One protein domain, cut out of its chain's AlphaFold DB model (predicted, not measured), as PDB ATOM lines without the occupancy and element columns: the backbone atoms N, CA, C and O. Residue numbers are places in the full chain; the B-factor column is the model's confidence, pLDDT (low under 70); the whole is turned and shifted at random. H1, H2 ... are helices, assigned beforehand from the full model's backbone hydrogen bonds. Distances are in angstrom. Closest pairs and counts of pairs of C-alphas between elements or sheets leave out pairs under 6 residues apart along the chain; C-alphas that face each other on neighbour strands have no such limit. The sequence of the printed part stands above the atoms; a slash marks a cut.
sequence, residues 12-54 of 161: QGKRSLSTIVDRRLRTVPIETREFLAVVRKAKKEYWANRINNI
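AT A GLANCE: This is residues 12 to 54 of the 161 residues of an uncharacterized protein of Pyrenophora tritici-repentis (UniProt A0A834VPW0). A long helix, H2, and a shorter one, H1, meet near their ends as an open V, joined by a tight link at the corner, with empty space between the two arms. The printed part has 43 residues with two named helices, H1 then H2, and no named strand; its class is all helix. It is extended, with a radius of gyration of the C-alphas of 14.7 A, and flat, spanning 40 by 29 by 6 A.

IN THESE COORDINATES: H2 holds residues 30 to 52 and is 32.8 A long, from C-alpha 30 at (-14.511, -30.687, 37.952) to C-alpha 52 at (-36.543, -13.191, 54.770). H1 holds residues 12 to 25 and is 20.2 A long, beginning with C-alpha 12 at (-22.372, -47.134, 59.885).

HOW THE PARTS SIT: H2 and H1 are close but not clearly touching; their closest C-alphas, those of Arg 33 and Leu 25, are 7.7 A apart. They run opposite ways at a steep tilt of 63 degrees. In H1 and H2 every O i to N i+4 pair is within hydrogen-bond range.

THE WHOLE: The C-alphas farthest apart, those of Gln 12 and Ile 54, are 40.7 A apart. The printed part has no cut. In this predicted model pLDDT is under 70 at residues 12 to 27.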
ATOM      1  N   GLN A  12     -22.914 -46.350  60.999       57.16
ATOM      2  CA  GLN A  12     -22.372 -47.134  59.885       57.16
ATOM      3  C   GLN A  12     -23.114 -46.865  58.566       57.16
ATOM      4  O   GLN A  12     -22.461 -46.652  57.549       57.16
ATOM      5  N   GLY A  13     -24.449 -46.755  58.588       59.16
ATOM      6  CA  GLY A  13     -25.246 -46.374  57.413       59.16
ATOM      7  C   GLY A  13     -24.926 -44.969  56.884       59.16
ATOM      8  O   GLY A  13     -24.867 -44.750  55.675       59.16
ATOM      9  N   LYS A  14     -24.625 -44.018  57.778       56.78
ATOM     10  CA  LYS A  14     -24.183 -42.665  57.391       56.78
ATOM     11  C   LYS A  14     -22.813 -42.677  56.692       56.78
ATOM     12  O   LYS A  14     -22.643 -41.980  55.697       56.78
ATOM     13  N   ARG A  15     -21.867 -43.505  57.162       58.69
ATOM     14  CA  ARG A  15     -20.531 -43.670  56.548       58.69
ATOM     15  C   ARG A  15     -20.569 -44.381  55.194       58.69
ATOM     16  O   ARG A  15     -19.814 -44.027  54.288       58.69
ATOM     17  N   SER A  16     -21.454 -45.363  55.017       58.81
ATOM     18  CA  SER A  16     -21.627 -46.007  53.711       58.81
ATOM     19  C   SER A  16     -22.246 -45.051  52.688       58.81
ATOM     20  O   SER A  16     -21.785 -44.998  51.550       58.81
ATOM     21  N   LEU A  17     -23.233 -44.242  53.094       55.78
ATOM     22  CA  LEU A  17     -23.845 -43.225  52.232       55.78
ATOM     23  C   LEU A  17     -22.846 -42.137  51.822       55.78
ATOM     24  O   LEU A  17     -22.777 -41.811  50.639       55.78
ATOM     25  N   SER A  18     -22.032 -41.624  52.752       59.62
ATOM     26  CA  SER A  18     -21.002 -40.628  52.418       59.62
ATOM     27  C   SER A  18     -19.985 -41.178  51.415       59.62
ATOM     28  O   SER A  18     -19.648 -40.503  50.448       59.62
ATOM     29  N   THR A  19     -19.580 -42.442  51.568       58.00
ATOM     30  CA  THR A  19     -18.645 -43.104  50.644       58.00
ATOM     31  C   THR A  19     -19.245 -43.288  49.242       58.00
ATOM     32  O   THR A  19     -18.554 -43.099  48.238       58.00
ATOM     33  N   ILE A  20     -20.538 -43.624  49.148       59.62
ATOM     34  CA  ILE A  20     -21.261 -43.766  47.872       59.62
ATOM     35  C   ILE A  20     -21.412 -42.409  47.171       59.62
ATOM     36  O   ILE A  20     -21.172 -42.308  45.965       59.62
ATOM     37  N   VAL A  21     -21.765 -41.359  47.917       60.31
ATOM     38  CA  VAL A  21     -21.876 -39.989  47.395       60.31
ATOM     39  C   VAL A  21     -20.515 -39.490  46.900       60.31
ATOM     40  O   VAL A  21     -20.423 -39.007  45.773       60.31
ATOM     41  N   ASP A  22     -19.441 -39.714  47.658       58.94
ATOM     42  CA  ASP A  22     -18.077 -39.351  47.254       58.94
ATOM     43  C   ASP A  22     -17.576 -40.129  46.033       58.94
ATOM     44  O   ASP A  22     -16.768 -39.624  45.250       58.94
ATOM     45  N   ARG A  23     -18.015 -41.378  45.844       59.28
ATOM     46  CA  ARG A  23     -17.686 -42.145  44.634       59.28
ATOM     47  C   ARG A  23     -18.417 -41.578  43.413       59.28
ATOM     48  O   ARG A  23     -17.806 -41.451  42.358       59.28
ATOM     49  N   ARG A  24     -19.679 -41.166  43.565       56.75
ATOM     50  CA  ARG A  24     -20.486 -40.555  42.495       56.75
ATOM     51  C   ARG A  24     -20.002 -39.155  42.101       56.75
ATOM     52  O   ARG A  24     -20.118 -38.778  40.945       56.75
ATOM     53  N   LEU A  25     -19.434 -38.394  43.038       56.19
ATOM     54  CA  LEU A  25     -18.866 -37.065  42.772       56.19
ATOM     55  C   LEU A  25     -17.494 -37.110  42.079       56.19
ATOM     56  O   LEU A  25     -17.070 -36.106  41.513       56.19
ATOM     57  N   ARG A  26     -16.795 -38.251  42.097       60.00
ATOM     58  CA  ARG A  26     -15.484 -38.420  41.443       60.00
ATOM     59  C   ARG A  26     -15.563 -38.715  39.944       60.00
ATOM     60  O   ARG A  26     -14.572 -38.521  39.255       60.00
ATOM     61  N   THR A  27     -16.719 -39.143  39.439       65.00
ATOM     62  CA  THR A  27     -16.933 -39.449  38.012       65.00
ATOM     63  C   THR A  27     -17.482 -38.267  37.210       65.00
ATOM     64  O   THR A  27     -17.701 -38.397  36.011       65.00
ATOM     65  N   VAL A  28     -17.755 -37.133  37.861       70.12
ATOM     66  CA  VAL A  28     -18.285 -35.921  37.220       70.12
ATOM     67  C   VAL A  28     -17.126 -34.935  37.011       70.12
ATOM     68  O   VAL A  28     -16.376 -34.715  37.969       70.12
ATOM     69  N   PRO A  29     -16.955 -34.340  35.813       82.56
ATOM     70  CA  PRO A  29     -15.879 -33.383  35.552       82.56
ATOM     71  C   PRO A  29     -15.867 -32.233  36.567       82.56
ATOM     72  O   PRO A  29     -16.926 -31.798  37.025       82.56
ATOM     73  N   ILE A  30     -14.683 -31.725  36.917       77.69
ATOM     74  CA  ILE A  30     -14.511 -30.687  37.952       77.69
ATOM     75  C   ILE A  30     -15.365 -29.448  37.647       77.69
ATOM     76  O   ILE A  30     -16.091 -28.985  38.524       77.69
ATOM     77  N   GLU A  31     -15.403 -29.018  36.387       81.19
ATOM     78  CA  GLU A  31     -16.211 -27.880  35.921       81.19
ATOM     79  C   GLU A  31     -17.706 -28.053  36.226       81.19
ATOM     80  O   GLU A  31     -18.371 -27.141  36.712       81.19
ATOM     81  N   THR A  32     -18.248 -29.260  36.033       83.06
ATOM     82  CA  THR A  32     -19.656 -29.542  36.354       83.06
ATOM     83  C   THR A  32     -19.912 -29.492  37.858       83.06
ATOM     84  O   THR A  32     -20.989 -29.088  38.294       83.06
ATOM     85  N   ARG A  33     -18.928 -29.873  38.680       80.81
ATOM     86  CA  ARG A  33     -19.047 -29.820  40.142       80.81
ATOM     87  C   ARG A  33     -19.036 -28.384  40.634       80.81
ATOM     88  O   ARG A  33     -19.845 -28.061  41.501       80.81
ATOM     89  N   GLU A  34     -18.165 -27.551  40.077       86.00
ATOM     90  CA  GLU A  34     -18.081 -26.122  40.377       86.00
ATOM     91  C   GLU A  34     -19.347 -25.395  39.930       86.00
ATOM     92  O   GLU A  34     -19.981 -24.728  40.746       86.00
ATOM     93  N   PHE A  35     -19.807 -25.636  38.700       89.31
ATOM     94  CA  PHE A  35     -21.083 -25.123  38.210       89.31
ATOM     95  C   PHE A  35     -22.243 -25.519  39.134       89.31
ATOM     96  O   PHE A  35     -22.996 -24.668  39.605       89.31
ATOM     97  N   LEU A  36     -22.363 -26.805  39.481       88.69
ATOM     98  CA  LEU A  36     -23.410 -27.267  40.392       88.69
ATOM     99  C   LEU A  36     -23.248 -26.699  41.812       88.69
ATOM    100  O   LEU A  36     -24.245 -26.533  42.512       88.69
ATOM    101  N   ALA A  37     -22.028 -26.426  42.277       89.75
ATOM    102  CA  ALA A  37     -21.791 -25.788  43.569       89.75
ATOM    103  C   ALA A  37     -22.273 -24.331  43.562       89.75
ATOM    104  O   ALA A  37     -23.002 -23.933  44.472       89.75
ATOM    105  N   VAL A  38     -21.955 -23.580  42.505       95.00
ATOM    106  CA  VAL A  38     -22.444 -22.212  42.285       95.00
ATOM    107  C   VAL A  38     -23.968 -22.198  42.198       95.00
ATOM    108  O   VAL A  38     -24.609 -21.436  42.915       95.00
ATOM    109  N   VAL A  39     -24.570 -23.105  41.421       94.81
ATOM    110  CA  VAL A  39     -26.034 -23.226  41.314       94.81
ATOM    111  C   VAL A  39     -26.670 -23.537  42.670       94.81
ATOM    112  O   VAL A  39     -27.692 -22.949  43.016       94.81
ATOM    113  N   ARG A  40     -26.084 -24.439  43.471       91.19
ATOM    114  CA  ARG A  40     -26.592 -24.739  44.823       91.19
ATOM    115  C   ARG A  40     -26.503 -23.524  45.743       91.19
ATOM    116  O   ARG A  40     -27.454 -23.273  46.480       91.19
ATOM    117  N   LYS A  41     -25.396 -22.778  45.694       94.19
ATOM    118  CA  LYS A  41     -25.202 -21.555  46.482       94.19
ATOM    119  C   LYS A  41     -26.222 -20.483  46.089       94.19
ATOM    120  O   LYS A  41     -26.959 -20.023  46.954       94.19
ATOM    121  N   ALA A  42     -26.349 -20.198  44.795       95.50
ATOM    122  CA  ALA A  42     -27.298 -19.221  44.268       95.50
ATOM    123  C   ALA A  42     -28.753 -19.586  44.601       95.50
ATOM    124  O   ALA A  42     -29.520 -18.740  45.050       95.50
ATOM    125  N   LYS A  43     -29.138 -20.864  44.464       91.88
ATOM    126  CA  LYS A  43     -30.474 -21.331  44.871       91.88
ATOM    127  C   LYS A  43     -30.710 -21.148  46.367       91.88
ATOM    128  O   LYS A  43     -31.789 -20.717  46.758       91.88
ATOM    129  N   LYS A  44     -29.725 -21.477  47.207       92.50
ATOM    130  CA  LYS A  44     -29.834 -21.307  48.661       92.50
ATOM    131  C   LYS A  44     -30.016 -19.834  49.036       92.50
ATOM    132  O   LYS A  44     -30.884 -19.536  49.847       92.50
ATOM    133  N   GLU A  45     -29.233 -18.942  48.438       94.62
ATOM    134  CA  GLU A  45     -29.337 -17.491  48.648       94.62
ATOM    135  C   GLU A  45     -30.686 -16.947  48.171       94.62
ATOM    136  O   GLU A  45     -31.342 -16.218  48.908       94.62
ATOM    137  N   TYR A  46     -31.155 -17.371  46.995       91.75
ATOM    138  CA  TYR A  46     -32.478 -17.014  46.482       91.75
ATOM    139  C   TYR A  46     -33.597 -17.381  47.463       91.75
ATOM    140  O   TYR A  46     -34.425 -16.537  47.799       91.75
ATOM    141  N   TRP A  47     -33.613 -18.625  47.951       88.88
ATOM    142  CA  TRP A  47     -34.641 -19.078  48.887       88.88
ATOM    143  C   TRP A  47     -34.529 -18.397  50.251       88.88
ATOM    144  O   TRP A  47     -35.553 -18.029  50.816       88.88
ATOM    145  N   ALA A  48     -33.313 -18.173  50.757       91.25
ATOM    146  CA  ALA A  48     -33.104 -17.436  52.001       91.25
ATOM    147  C   ALA A  48     -33.633 -15.998  51.895       91.25
ATOM    148  O   ALA A  48     -34.392 -15.559  52.752       91.25
ATOM    149  N   ASN A  49     -33.307 -15.297  50.808       93.06
ATOM    150  CA  ASN A  49     -33.799 -13.944  50.563       93.06
ATOM    151  C   ASN A  49     -35.319 -13.918  50.401       93.06
ATOM    152  O   ASN A  49     -35.982 -13.057  50.965       93.06
ATOM    153  N   ARG A  50     -35.887 -14.883  49.670       88.94
ATOM    154  CA  ARG A  50     -37.335 -14.971  49.486       88.94
ATOM    155  C   ARG A  50     -38.069 -15.212  50.804       88.94
ATOM    156  O   ARG A  50     -39.111 -14.614  50.994       88.94
ATOM    157  N   ILE A  51     -37.527 -16.027  51.710       89.00
ATOM    158  CA  ILE A  51     -38.104 -16.248  53.046       89.00
ATOM    159  C   ILE A  51     -37.985 -14.990  53.914       89.00
ATOM    160  O   ILE A  51     -38.956 -14.594  54.547       89.00
ATOM    161  N   ASN A  52     -36.812 -14.352  53.920       92.38
ATOM    162  CA  ASN A  52     -36.543 -13.191  54.770       92.38
ATOM    163  C   ASN A  52     -37.321 -11.930  54.356       92.38
ATOM    164  O   ASN A  52     -37.501 -11.045  55.184       92.38
ATOM    165  N   ASN A  53     -37.761 -11.839  53.097       91.62
ATOM    166  CA  ASN A  53     -38.467 -10.673  52.557       91.62
ATOM    167  C   ASN A  53     -40.000 -10.820  52.541       91.62
ATOM    168  O   ASN A  53     -40.681  -9.917  52.063       91.62
ATOM    169  N   ILE A  54     -40.553 -11.938  53.024       90.25
ATOM    170  CA  ILE A  54     -42.010 -12.105  53.120       90.25
ATOM    171  C   ILE A  54     -42.544 -11.159  54.183       90.25
ATOM    172  O   ILE A  54     -42.144 -11.228  55.343       90.25
TER     173      ILE A  54